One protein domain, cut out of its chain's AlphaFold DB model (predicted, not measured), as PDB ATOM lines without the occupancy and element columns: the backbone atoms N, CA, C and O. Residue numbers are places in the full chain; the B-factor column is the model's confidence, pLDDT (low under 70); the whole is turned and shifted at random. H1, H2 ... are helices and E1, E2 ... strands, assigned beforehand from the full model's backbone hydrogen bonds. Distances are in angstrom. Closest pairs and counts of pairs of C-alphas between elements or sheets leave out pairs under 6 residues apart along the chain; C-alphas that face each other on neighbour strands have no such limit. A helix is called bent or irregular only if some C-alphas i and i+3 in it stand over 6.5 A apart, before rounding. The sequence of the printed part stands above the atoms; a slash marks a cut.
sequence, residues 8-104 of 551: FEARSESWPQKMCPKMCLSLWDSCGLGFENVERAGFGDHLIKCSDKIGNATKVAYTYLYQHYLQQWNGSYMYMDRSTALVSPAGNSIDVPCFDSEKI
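AT A GLANCE: This is residues 8 to 104 of the 551 residues of the protein "Hypothetical protein" of labyrinthulid quahog parasite QPX (UniProt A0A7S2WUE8). Two small strand hairpins, E1 with E2 and E3 with E4, and helix H3 beside E3 gather at one end of a loosely built, only just flat domain, while H1 and H2 make a corner at the other end. The long unnamed stretch of residues 47 to 63 leads back from H2 to H3, and residues 29 to 34, at the corner, stick out. The 97 printed residues run E1, E2, H1, H2, H3, E3, E4; both two-stranded sheets are antiparallel, and the class is mixed, with 48 residues in named elements, under half. The whole is only just loose, close to compact, with a radius of gyration of the C-alphas of 15.3 A and spans of 46 by 33 by 18 A.

HOW THE PARTS SIT: E1, residues 8 to 10, and E2, residues 13 to 15, form a hairpin, with N 8 and O 15 within hydrogen-bond range at 2.7 A. H1, residues 21 to 30, and H2, residues 32 to 46, are close but not clearly touching; their closest C-alphas, Trp 28 and Phe 35, are 7.4 A apart. Their tilt is steep at 69.9 degrees, only just short of about perpendicular, opposite ways. H3, residues 64 to 72, and H2 are apart. E3, residues 84 to 87, and E4, residues 93 to 96, form a hairpin, with N 84 and O 96 at 2.8 A, within hydrogen-bond range. The closest C-alphas of H3 and E3, Tyr 69 and Leu 86, are 7.4 A apart; those of E1 and E4, Phe 8 and Val 96, 6.9 A. In H1 and H3 every O i to N i+4 pair is within hydrogen-bond range, in H2 6 of 11.

IN THESE COORDINATES: E1 begins at C-alpha 8 (293.065, 154.474, 169.778). H1 is 14.1 A long, H2 14.5 A and H3 12.8 A; H2 is irregular, with C-alphas 42 and 45 7.9 A apart. E4 ends at C-alpha 96 (298.951, 154.695, 166.269).

THE WHOLE: The C-alphas farthest apart, Arg 40 and Ala 90, are 46.5 A apart. The printed part has no cut; the links H2 to H3 and H3 to E3 are long. Mean pLDDT of the printed part is 71.8, and residues 26 to 47, 56 to 62, 65 to 66 and 101 to 104 are under 70.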
ATOM      1  N   PHE A   8     293.258 155.358 170.915       80.81
ATOM      2  CA  PHE A   8     293.065 154.474 169.778       80.81
ATOM      3  C   PHE A   8     292.848 153.051 170.280       80.81
ATOM      4  O   PHE A   8     293.750 152.448 170.861       80.81
ATOM      5  N   GLU A   9     291.663 152.505 170.043       83.56
ATOM      6  CA  GLU A   9     291.353 151.118 170.376       83.56
ATOM      7  C   GLU A   9     291.831 150.195 169.254       83.56
ATOM      8  O   GLU A   9     291.308 150.225 168.136       83.56
ATOM      9  N   ALA A  10     292.819 149.350 169.543       82.25
ATOM     10  CA  ALA A  10     293.305 148.366 168.586       82.25
ATOM     11  C   ALA A  10     293.771 147.095 169.286       82.25
ATOM     12  O   ALA A  10     294.525 147.132 170.254       82.25
ATOM     13  N   ARG A  11     293.347 145.942 168.747       78.50
ATOM     14  CA  ARG A  11     293.702 144.610 169.274       78.50
ATOM     15  C   ARG A  11     293.396 144.465 170.773       78.50
ATOM     16  O   ARG A  11     294.206 143.918 171.512       78.50
ATOM     17  N   SER A  12     292.224 144.942 171.208       79.94
ATOM     18  CA  SER A  12     291.757 144.903 172.611       79.94
ATOM     19  C   SER A  12     292.637 145.650 173.631       79.94
ATOM     20  O   SER A  12     292.460 145.469 174.833       79.94
ATOM     21  N   GLU A  13     293.547 146.510 173.166       78.38
ATOM     22  CA  GLU A  13     294.337 147.428 173.990       78.38
ATOM     23  C   GLU A  13     294.018 148.884 173.590       78.38
ATOM     24  O   GLU A  13     293.869 149.192 172.401       78.38
ATOM     25  N   SER A  14     293.942 149.778 174.580       78.50
ATOM     26  CA  SER A  14     293.764 151.220 174.382       78.50
ATOM     27  C   SER A  14     295.127 151.909 174.299       78.50
ATOM     28  O   SER A  14     295.914 151.863 175.250       78.50
ATOM     29  N   TRP A  15     295.405 152.585 173.186       79.94
ATOM     30  CA  TRP A  15     296.684 153.250 172.936       79.94
ATOM     31  C   TRP A  15     296.529 154.770 172.965       79.94
ATOM     32  O   TRP A  15     295.617 155.296 172.327       79.94
ATOM     33  N   PRO A  16     297.399 155.522 173.655       79.88
ATOM     34  CA  PRO A  16     297.297 156.975 173.652       79.88
ATOM     35  C   PRO A  16     297.613 157.530 172.256       79.88
ATOM     36  O   PRO A  16     298.548 157.077 171.593       79.88
ATOM     37  N   GLN A  17     296.849 158.529 171.813       81.38
ATOM     38  CA  GLN A  17     297.069 159.210 170.533       81.38
ATOM     39  C   GLN A  17     297.716 160.583 170.735       81.38
ATOM     40  O   GLN A  17     297.570 161.213 171.782       81.38
ATOM     41  N   LYS A  18     298.409 161.066 169.703       82.50
ATOM     42  CA  LYS A  18     298.810 162.474 169.571       82.50
ATOM     43  C   LYS A  18     297.844 163.197 168.646       82.50
ATOM     44  O   LYS A  18     297.290 162.559 167.760       82.50
ATOM     45  N   MET A  19     297.684 164.506 168.795       80.44
ATOM     46  CA  MET A  19     296.878 165.309 167.868       80.44
ATOM     47  C   MET A  19     297.624 165.542 166.542       80.44
ATOM     48  O   MET A  19     298.854 165.639 166.521       80.44
ATOM     49  N   CYS A  20     296.900 165.629 165.424       84.62
ATOM     50  CA  CYS A  20     297.502 166.007 164.142       84.62
ATOM     51  C   CYS A  20     297.833 167.526 164.116       84.62
ATOM     52  O   CYS A  20     297.086 168.320 164.690       84.62
ATOM     53  N   PRO A  21     298.902 167.982 163.429       81.31
ATOM     54  CA  PRO A  21     299.284 169.397 163.340       81.31
ATOM     55  C   PRO A  21     298.210 170.307 162.756       81.31
ATOM     56  O   PRO A  21     298.059 171.433 163.220       81.31
ATOM     57  N   LYS A  22     297.410 169.803 161.809       77.44
ATOM     58  CA  LYS A  22     296.242 170.519 161.274       77.44
ATOM     59  C   LYS A  22     295.275 170.982 162.365       77.44
ATOM     60  O   LYS A  22     294.766 172.090 162.278       77.44
ATOM     61  N   MET A  23     295.063 170.171 163.403       74.50
ATOM     62  CA  MET A  23     294.182 170.518 164.520       74.50
ATOM     63  C   MET A  23     294.761 171.668 165.347       74.50
ATOM     64  O   MET A  23     294.033 172.571 165.739       74.50
ATOM     65  N   CYS A  24     296.077 171.669 165.570       76.62
ATOM     66  CA  CYS A  24     296.738 172.778 166.248       76.62
ATOM     67  C   CYS A  24     296.651 174.071 165.437       76.62
ATOM     68  O   CYS A  24     296.293 175.105 165.985       76.62
ATOM     69  N   LEU A  25     296.934 174.005 164.134       74.75
ATOM     70  CA  LEU A  25     296.835 175.165 163.250       74.75
ATOM     71  C   LEU A  25     295.404 175.705 163.204       74.75
ATOM     72  O   LEU A  25     295.209 176.893 163.404       74.75
ATOM     73  N   SER A  26     294.404 174.829 163.072       65.25
ATOM     74  CA  SER A  26     292.996 175.227 163.127       65.25
ATOM     75  C   SER A  26     292.625 175.874 164.462       65.25
ATOM     76  O   SER A  26     291.904 176.858 164.458       65.25
ATOM     77  N   LEU A  27     293.111 175.362 165.599       64.38
ATOM     78  CA  LEU A  27     292.874 175.980 166.909       64.38
ATOM     79  C   LEU A  27     293.532 177.360 167.019       64.38
ATOM     80  O   LEU A  27     292.929 178.278 167.562       64.38
ATOM     81  N   TRP A  28     294.756 177.512 166.513       65.50
ATOM     82  CA  TRP A  28     295.469 178.791 166.516       65.50
ATOM     83  C   TRP A  28     294.849 179.818 165.566       65.50
ATOM     84  O   TRP A  28     294.811 180.995 165.911       65.50
ATOM     85  N   ASP A  29     294.319 179.383 164.424       60.72
ATOM     86  CA  ASP A  29     293.595 180.249 163.492       60.72
ATOM     87  C   ASP A  29     292.221 180.647 164.060       60.72
ATOM     88  O   ASP A  29     291.853 181.818 164.011       60.72
ATOM     89  N   SER A  30     291.480 179.700 164.649       49.62
ATOM     90  CA  SER A  30     290.129 179.928 165.185       49.62
ATOM     91  C   SER A  30     290.097 180.652 166.533       49.62
ATOM     92  O   SER A  30     289.147 181.368 166.802       49.62
ATOM     93  N   CYS A  31     291.105 180.484 167.391       50.97
ATOM     94  CA  CYS A  31     291.174 181.132 168.709       50.97
ATOM     95  C   CYS A  31     292.289 182.186 168.778       50.97
ATOM     96  O   CYS A  31     292.747 182.545 169.867       50.97
ATOM     97  N   GLY A  32     292.763 182.668 167.624       53.62
ATOM     98  CA  GLY A  32     293.950 183.520 167.523       53.62
ATOM     99  C   GLY A  32     293.857 184.805 168.348       53.62
ATOM    100  O   GLY A  32     294.821 185.174 169.017       53.62
ATOM    101  N   LEU A  33     292.681 185.439 168.385       47.72
ATOM    102  CA  LEU A  33     292.413 186.619 169.218       47.72
ATOM    103  C   LEU A  33     292.482 186.297 170.716       47.72
ATOM    104  O   LEU A  33     293.094 187.042 171.485       47.72
ATOM    105  N   GLY A  34     291.900 185.170 171.138       49.72
ATOM    106  CA  GLY A  34     292.001 184.678 172.512       49.72
ATOM    107  C   GLY A  34     293.451 184.405 172.921       49.72
ATOM    108  O   GLY A  34     293.897 184.866 173.971       49.72
ATOM    109  N   PHE A  35     294.222 183.728 172.068       59.00
ATOM    110  CA  PHE A  35     295.634 183.435 172.320       59.00
ATOM    111  C   PHE A  35     296.509 184.689 172.344       59.00
ATOM    112  O   PHE A  35     297.341 184.818 173.242       59.00
ATOM    113  N   GLU A  36     296.285 185.653 171.450       57.84
ATOM    114  CA  GLU A  36     296.995 186.935 171.476       57.84
ATOM    115  C   GLU A  36     296.726 187.696 172.788       57.84
ATOM    116  O   GLU A  36     297.641 188.269 173.385       57.84
ATOM    117  N   ASN A  37     295.490 187.646 173.291       49.00
ATOM    118  CA  ASN A  37     295.140 188.230 174.584       49.00
ATOM    119  C   ASN A  37     295.840 187.515 175.753       49.00
ATOM    120  O   ASN A  37     296.330 188.184 176.664       49.00
ATOM    121  N   VAL A  38     295.955 186.183 175.716       50.31
ATOM    122  CA  VAL A  38     296.691 185.397 176.725       50.31
ATOM    123  C   VAL A  38     298.198 185.693 176.685       50.31
ATOM    124  O   VAL A  38     298.818 185.847 177.743       50.31
ATOM    125  N   GLU A  39     298.797 185.837 175.496       63.50
ATOM    126  CA  GLU A  39     300.203 186.247 175.349       63.50
ATOM    127  C   GLU A  39     300.434 187.662 175.899       63.50
ATOM    128  O   GLU A  39     301.351 187.867 176.699       63.50
ATOM    129  N   ARG A  40     299.572 188.630 175.551       56.59
ATOM    130  CA  ARG A  40     299.643 190.012 176.071       56.59
ATOM    131  C   ARG A  40     299.453 190.087 177.585       56.59
ATOM    132  O   ARG A  40     300.055 190.944 178.226       56.59
ATOM    133  N   ALA A  41     298.666 189.178 178.161       50.09
ATOM    134  CA  ALA A  41     298.468 189.061 179.604       50.09
ATOM    135  C   ALA A  41     299.667 188.430 180.346       50.09
ATOM    136  O   ALA A  41     299.617 188.281 181.568       50.09
ATOM    137  N   GLY A  42     300.748 188.071 179.641       61.91
ATOM    138  CA  GLY A  42     301.965 187.502 180.231       61.91
ATOM    139  C   GLY A  42     301.895 185.996 180.486       61.91
ATOM    140  O   GLY A  42     302.782 185.450 181.134       61.91
ATOM    141  N   PHE A  43     300.871 185.313 179.966       58.19
ATOM    142  CA  PHE A  43     300.677 183.868 180.116       58.19
ATOM    143  C   PHE A  43     301.002 183.088 178.833       58.19
ATOM    144  O   PHE A  43     300.608 181.931 178.698       58.19
ATOM    145  N   GLY A  44     301.738 183.691 177.895       62.62
ATOM    146  CA  GLY A  44     302.094 183.057 176.621       62.62
ATOM    147  C   GLY A  44     302.845 181.729 176.766       62.62
ATOM    148  O   GLY A  44     302.668 180.833 175.947       62.62
ATOM    149  N   ASP A  45     303.597 181.550 177.855       65.94
ATOM    150  CA  ASP A  45     304.322 180.306 178.154       65.94
ATOM    151  C   ASP A  45     303.398 179.138 178.560       65.94
ATOM    152  O   ASP A  45     303.835 177.989 178.637       65.94
ATOM    153  N   HIS A  46     302.118 179.415 178.830       62.75
ATOM    154  CA  HIS A  46     301.095 178.402 179.106       62.75
ATOM    155  C   HIS A  46     300.311 177.982 177.858       62.75
ATOM    156  O   HIS A  46     299.545 177.017 177.925       62.75
ATOM    157  N   LEU A  47     300.495 178.679 176.733       65.81
ATOM    158  CA  LEU A  47     299.892 178.311 175.459       65.81
ATOM    159  C   LEU A  47     300.708 177.209 174.798       65.81
ATOM    160  O   LEU A  47     301.925 177.311 174.658       65.81
ATOM    161  N   ILE A  48     300.017 176.165 174.351       73.38
ATOM    162  CA  ILE A  48     300.646 175.067 173.625       73.38
ATOM    163  C   ILE A  48     300.816 175.495 172.170       73.38
ATOM    164  O   ILE A  48     299.840 175.625 171.426       73.38
ATOM    165  N   LYS A  49     302.063 175.678 171.744       80.00
ATOM    166  CA  LYS A  49     302.413 175.978 170.354       80.00
ATOM    167  C   LYS A  49     302.474 174.688 169.551       80.00
ATOM    168  O   LYS A  49     302.872 173.632 170.045       80.00
ATOM    169  N   CYS A  50     302.158 174.769 168.261       79.50
ATOM    170  CA  CYS A  50     302.218 173.598 167.378       79.50
ATOM    171  C   CYS A  50     303.634 173.011 167.251       79.50
ATOM    172  O   CYS A  50     303.803 171.846 166.895       79.50
ATOM    173  N   SER A  51     304.654 173.808 167.579       81.19
ATOM    174  CA  SER A  51     306.064 173.421 167.618       81.19
ATOM    175  C   SER A  51     306.524 172.802 168.942       81.19
ATOM    176  O   SER A  51     307.686 172.397 169.036       81.19
ATOM    177  N   ASP A  52     305.670 172.750 169.965       79.19
ATOM    178  CA  ASP A  52     306.077 172.307 171.294       79.19
ATOM    179  C   ASP A  52     306.421 170.818 171.324       79.19
ATOM    180  O   ASP A  52     305.867 169.980 170.601       79.19
ATOM    181  N   LYS A  53     307.386 170.491 172.185       81.62
ATOM    182  CA  LYS A  53     307.894 169.134 172.378       81.62
ATOM    183  C   LYS A  53     307.512 168.619 173.751       81.62
ATOM    184  O   LYS A  53     307.543 169.352 174.737       81.62
ATOM    185  N   ILE A  54     307.212 167.329 173.821       77.06
ATOM    186  CA  ILE A  54     306.899 166.656 175.078       77.06
ATOM    187  C   ILE A  54     308.179 166.605 175.921       77.06
ATOM    188  O   ILE A  54     309.177 166.003 175.522       77.06
ATOM    189  N   GLY A  55     308.157 167.284 177.068       73.62
ATOM    190  CA  GLY A  55     309.276 167.328 178.006       73.62
ATOM    191  C   GLY A  55     309.457 166.034 178.806       73.62
ATOM    192  O   GLY A  55     308.632 165.122 178.769       73.62
ATOM    193  N   ASN A  56     310.541 165.972 179.583       61.88
ATOM    194  CA  ASN A  56     310.882 164.809 180.401       61.88
ATOM    195  C   ASN A  56     309.824 164.577 181.504       61.88
ATOM    196  O   ASN A  56     309.769 165.303 182.497       61.88
ATOM    197  N   ALA A  57     308.994 163.544 181.334       56.84
ATOM    198  CA  ALA A  57     307.808 163.249 182.150       56.84
ATOM    199  C   ALA A  57     308.088 162.710 183.571       56.84
ATOM    200  O   ALA A  57     307.171 162.294 184.277       56.84
ATOM    201  N   THR A  58     309.343 162.726 184.024       51.09
ATOM    202  CA  THR A  58     309.793 162.141 185.302       51.09
ATOM    203  C   THR A  58     309.248 162.826 186.563       51.09
ATOM    204  O   THR A  58     309.472 162.324 187.661       51.09
ATOM    205  N   LYS A  59     308.522 163.946 186.441       47.22
ATOM    206  CA  LYS A  59     308.057 164.758 187.583       47.22
ATOM    207  C   LYS A  59     306.541 164.798 187.807       47.22
ATOM    208  O   LYS A  59     306.101 165.553 188.668       47.22
ATOM    209  N   VAL A  60     305.734 164.022 187.077       54.09
ATOM    210  CA  VAL A  60     304.264 164.116 187.183       54.09
ATOM    211  C   VAL A  60     303.641 162.779 187.600       54.09
ATOM    212  O   VAL A  60     303.982 161.720 187.066       54.09
ATOM    213  N   ALA A  61     302.744 162.833 188.591       48.84
ATOM    214  CA  ALA A  61     302.061 161.684 189.183       48.84
ATOM    215  C   ALA A  61     300.983 161.129 188.236       48.84
ATOM    216  O   ALA A  61     299.798 161.418 188.373       48.84
ATOM    217  N   TYR A  62     301.412 160.338 187.257       63.41
ATOM    218  CA  TYR A  62     300.528 159.606 186.356       63.41
ATOM    219  C   TYR A  62     300.622 158.095 186.589       63.41
ATOM    220  O   TYR A  62     301.542 157.607 187.245       63.41
ATOM    221  N   THR A  63     299.672 157.339 186.035       70.38
ATOM    222  CA  THR A  63     299.686 155.872 186.091       70.38
ATOM    223  C   THR A  63     300.928 155.303 185.389       70.38
ATOM    224  O   THR A  63     301.453 155.896 184.445       70.38
ATOM    225  N   TYR A  64     301.401 154.132 185.830       71.69
ATOM    226  CA  TYR A  64     302.590 153.462 185.273       71.69
ATOM    227  C   TYR A  64     302.525 153.303 183.742       71.69
ATOM    228  O   TYR A  64     303.487 153.598 183.035       71.69
ATOM    229  N   LEU A  65     301.353 152.912 183.228       66.31
ATOM    230  CA  LEU A  65     301.100 152.762 181.793       66.31
ATOM    231  C   LEU A  65     301.314 154.082 181.037       66.31
ATOM    232  O   LEU A  65     301.874 154.117 179.948       66.31
ATOM    233  N   TYR A  66     300.893 155.186 181.642       69.31
ATOM    234  CA  TYR A  66     300.965 156.505 181.041       69.31
ATOM    235  C   TYR A  66     302.390 157.071 181.044       69.31
ATOM    236  O   TYR A  66     302.842 157.634 180.048       69.31
ATOM    237  N   GLN A  67     303.139 156.857 182.131       72.56
ATOM    238  CA  GLN A  67     304.560 157.209 182.187       72.56
ATOM    239  C   GLN A  67     305.374 156.454 181.127       72.56
ATOM    240  O   GLN A  67     306.249 157.052 180.503       72.56
ATOM    241  N   HIS A  68     305.051 155.180 180.876       77.44
ATOM    242  CA  HIS A  68     305.703 154.367 179.846       77.44
ATOM    243  C   HIS A  68     305.555 154.972 178.440       77.44
ATOM    244  O   HIS A  68     306.536 155.090 177.705       77.44
ATOM    245  N   TYR A  69     304.349 155.415 178.073       77.06
ATOM    246  CA  TYR A  69     304.114 156.035 176.767       77.06
ATOM    247  C   TYR A  69     304.686 157.455 176.669       77.06
ATOM    248  O   TYR A  69     305.291 157.799 175.655       77.06
ATOM    249  N   LEU A  70     304.595 158.266 177.731       76.69
ATOM    250  CA  LEU A  70     305.216 159.596 177.742       76.69
ATOM    251  C   LEU A  70     306.743 159.538 177.619       76.69
ATOM    252  O   LEU A  70     307.335 160.400 176.973       76.69
ATOM    253  N   GLN A  71     307.388 158.523 178.199       79.88
ATOM    254  CA  GLN A  71     308.826 158.311 178.028       79.88
ATOM    255  C   GLN A  71     309.190 157.999 176.574       79.88
ATOM    256  O   GLN A  71     310.169 158.550 176.072       79.88
ATOM    257  N   GLN A  72     308.382 157.194 175.875       83.12
ATOM    258  CA  GLN A  72     308.567 156.923 174.441       83.12
ATOM    259  C   GLN A  72     308.368 158.168 173.568       83.12
ATOM    260  O   GLN A  72     308.899 158.244 172.463       83.12
ATOM    261  N   TRP A  73     307.628 159.160 174.061       83.00
ATOM    262  CA  TRP A  73     307.399 160.430 173.376       83.00
ATOM    263  C   TRP A  73     308.317 161.568 173.826       83.00
ATOM    264  O   TRP A  73     308.203 162.680 173.304       83.00
ATOM    265  N   ASN A  74     309.240 161.333 174.753       84.06
ATOM    266  CA  ASN A  74     310.119 162.380 175.257       84.06
ATOM    267  C   ASN A  74     310.950 163.013 174.121       84.06
ATOM    268  O   ASN A  74     311.605 162.319 173.345       84.06
ATOM    269  N   GLY A  75     310.909 164.341 174.014       80.62
ATOM    270  CA  GLY A  75     311.598 165.115 172.976       80.62
ATOM    271  C   GLY A  75     310.933 165.096 171.594       80.62
ATOM    272  O   GLY A  75     311.409 165.781 170.684       80.62
ATOM    273  N   SER A  76     309.835 164.358 171.423       83.69
ATOM    274  CA  SER A  76     309.040 164.375 170.192       83.69
ATOM    275  C   SER A  76     308.022 165.518 170.198       83.69
ATOM    276  O   SER A  76     307.619 165.998 171.260       83.69
ATOM    277  N   TYR A  77     307.610 165.966 169.009       82.88
ATOM    278  CA  TYR A  77     306.579 166.994 168.876       82.88
ATOM    279  C   TYR A  77     305.249 166.511 169.460       82.88
ATOM    280  O   TYR A  77     304.888 165.330 169.337       82.88
ATOM    281  N   MET A  78     304.542 167.440 170.104       77.94
ATOM    282  CA  MET A  78     303.211 167.208 170.660       77.94
ATOM    283  C   MET A  78     302.188 166.925 169.552       77.94
ATOM    284  O   MET A  78     301.323 166.068 169.727       77.94
ATOM    285  N   TYR A  79     302.367 167.561 168.390       80.88
ATOM    286  CA  TYR A  79     301.582 167.334 167.181       80.88
ATOM    287  C   TYR A  79     302.434 166.641 166.111       80.88
ATOM    288  O   TYR A  79     303.574 167.041 165.873       80.88
ATOM    289  N   MET A  80     301.914 165.593 165.467       80.94
ATOM    290  CA  MET A  80     302.650 164.841 164.436       80.94
ATOM    291  C   MET A  80     301.777 164.499 163.228       80.94
ATOM    292  O   MET A  80     300.677 163.987 163.390       80.94
ATOM    293  N   ASP A  81     302.290 164.735 162.017       70.94
ATOM    294  CA  ASP A  81     301.571 164.501 160.749       70.94
ATOM    295  C   ASP A  81     301.403 163.015 160.380       70.94
ATOM    296  O   ASP A  81     300.790 162.681 159.368       70.94
ATOM    297  N   ARG A  82     302.011 162.100 161.144       76.12
ATOM    298  CA  ARG A  82     302.087 160.668 160.818       76.12
ATOM    299  C   ARG A  82     301.799 159.809 162.040       76.12
ATOM    300  O   ARG A  82     301.889 160.276 163.177       76.12
ATOM    301  N   SER A  83     301.486 158.538 161.793       78.88
ATOM    302  CA  SER A  83     301.353 157.542 162.849       78.88
ATOM    303  C   SER A  83     302.631 157.445 163.683       78.88
ATOM    304  O   SER A  83     303.742 157.551 163.164       78.88
ATOM    305  N   THR A  84     302.464 157.264 164.990       81.06
ATOM    306  CA  THR A  84     303.572 157.063 165.922       81.06
ATOM    307  C   THR A  84     303.629 155.593 166.302       81.06
ATOM    308  O   THR A  84     302.653 155.054 166.823       81.06
ATOM    309  N   ALA A  85     304.775 154.959 166.064       84.38
ATOM    310  CA  ALA A  85     305.028 153.614 166.548       84.38
ATOM    311  C   ALA A  85     305.120 153.644 168.079       84.38
ATOM    312  O   ALA A  85     305.983 154.320 168.644       84.38
ATOM    313  N   LEU A  86     304.217 152.927 168.741       83.31
ATOM    314  CA  LEU A  86     304.236 152.718 170.183       83.31
ATOM    315  C   LEU A  86     304.546 151.265 170.494       83.31
ATOM    316  O   LEU A  86     304.189 150.368 169.730       83.31
ATOM    317  N   VAL A  87     305.186 151.047 171.638       85.19
ATOM    318  CA  VAL A  87     305.406 149.719 172.209       85.19
ATOM    319  C   VAL A  87     304.676 149.646 173.546       85.19
ATOM    320  O   VAL A  87     304.889 150.499 174.410       85.19
ATOM    321  N   SER A  88     303.786 148.673 173.745       83.50
ATOM    322  CA  SER A  88     303.139 148.478 175.048       83.50
ATOM    323  C   SER A  88     304.129 147.881 176.054       83.50
ATOM    324  O   SER A  88     305.150 147.317 175.656       83.50
ATOM    325  N   PRO A  89     303.852 147.936 177.369       81.00
ATOM    326  CA  PRO A  89     304.693 147.270 178.369       81.00
ATOM    327  C   PRO A  89     304.837 145.752 178.156       81.00
ATOM    328  O   PRO A  89     305.795 145.153 178.636       81.00
ATOM    329  N   ALA A  90     303.904 145.132 177.424       84.06
ATOM    330  CA  ALA A  90     303.961 143.723 177.038       84.06
ATOM    331  C   ALA A  90     304.857 143.454 175.807       84.06
ATOM    332  O   ALA A  90     305.014 142.304 175.407       84.06
ATOM    333  N   GLY A  91     305.443 144.495 175.199       85.06
ATOM    334  CA  GLY A  91     306.325 144.393 174.032       85.06
ATOM    335  C   GLY A  91     305.609 144.392 172.678       85.06
ATOM    336  O   GLY A  91     306.271 144.281 171.645       85.06
ATOM    337  N   ASN A  92     304.282 144.541 172.645       86.19
ATOM    338  CA  ASN A  92     303.532 144.646 171.391       86.19
ATOM    339  C   ASN A  92     303.791 146.010 170.751       86.19
ATOM    340  O   ASN A  92     303.740 147.018 171.449       86.19
ATOM    341  N   SER A  93     304.020 146.058 169.437       85.44
ATOM    342  CA  SER A  93     304.164 147.322 168.709       85.44
ATOM    343  C   SER A  93     303.001 147.568 167.754       85.44
ATOM    344  O   SER A  93     302.524 146.642 167.088       85.44
ATOM    345  N   ILE A  94     302.546 148.820 167.697       86.12
ATOM    346  CA  ILE A  94     301.526 149.279 166.757       86.12
ATOM    347  C   ILE A  94     301.811 150.712 166.304       86.12
ATOM    348  O   ILE A  94     302.287 151.543 167.079       86.12
ATOM    349  N   ASP A  95     301.473 151.003 165.051       86.62
ATOM    350  CA  ASP A  95     301.426 152.362 164.524       86.62
ATOM    351  C   ASP A  95     300.092 153.009 164.895       86.62
ATOM    352  O   ASP A  95     299.040 152.674 164.345       86.62
ATOM    353  N   VAL A  96     300.132 153.947 165.839       82.69
ATOM    354  CA  VAL A  96     298.951 154.695 166.269       82.69
ATOM    355  C   VAL A  96     298.803 155.933 165.388       82.69
ATOM    356  O   VAL A  96     299.706 156.774 165.395       82.69
ATOM    357  N   PRO A  97     297.712 156.085 164.615       85.38
ATOM    358  CA  PRO A  97     297.507 157.276 163.797       85.38
ATOM    359  C   PRO A  97     297.362 158.523 164.676       85.38
ATOM    360  O   PRO A  97     296.906 158.432 165.822       85.38
ATOM    361  N   CYS A  98     297.736 159.687 164.137       82.94
ATOM    362  CA  CYS A  98     297.416 160.943 164.802       82.94
ATOM    363  C   CYS A  98     295.893 161.133 164.843       82.94
ATOM    364  O   CYS A  98     295.150 160.638 163.993       82.94
ATOM    365  N   PHE A  99     295.440 161.808 165.886       79.00
ATOM    366  CA  PHE A  99     294.051 162.118 166.115       79.00
ATOM    367  C   PHE A  99     293.653 163.346 165.297       79.00
ATOM    368  O   PHE A  99     294.176 164.439 165.534       79.00
ATOM    369  N   ASP A 100     292.746 163.143 164.342       72.38
ATOM    370  CA  ASP A 100     292.173 164.199 163.513       72.38
ATOM    371  C   ASP A 100     290.763 164.543 164.008       72.38
ATOM    372  O   ASP A 100     289.876 163.680 164.077       72.38
ATOM    373  N   SER A 101     290.561 165.808 164.370       60.25
ATOM    374  CA  SER A 101     289.278 166.322 164.833       60.25
ATOM    375  C   SER A 101     288.228 166.404 163.735       60.25
ATOM    376  O   SER A 101     287.070 166.564 164.091       60.25
ATOM    377  N   GLU A 102     288.553 166.207 162.449       54.06
ATOM    378  CA  GLU A 102     287.530 166.061 161.391       54.06
ATOM    379  C   GLU A 102     286.477 164.977 161.736       54.06
ATOM    380  O   GLU A 102     285.356 165.003 161.230       54.06
ATOM    381  N   LYS A 103     286.798 164.036 162.643       47.06
ATOM    382  CA  LYS A 103     285.863 163.020 163.163       47.06
ATOM    383  C   LYS A 103     285.220 163.340 164.514       47.06
ATOM    384  O   LYS A 103     284.251 162.669 164.876       47.06
ATOM    385  N   ILE A 104     285.720 164.320 165.267       45.81
ATOM    386  CA  ILE A 104     284.960 164.879 166.386       45.81
ATOM    387  C   ILE A 104     284.122 165.991 165.786       45.81
ATOM    388  O   ILE A 104     284.626 167.070 165.505       45.81
TER     389      ILE A 104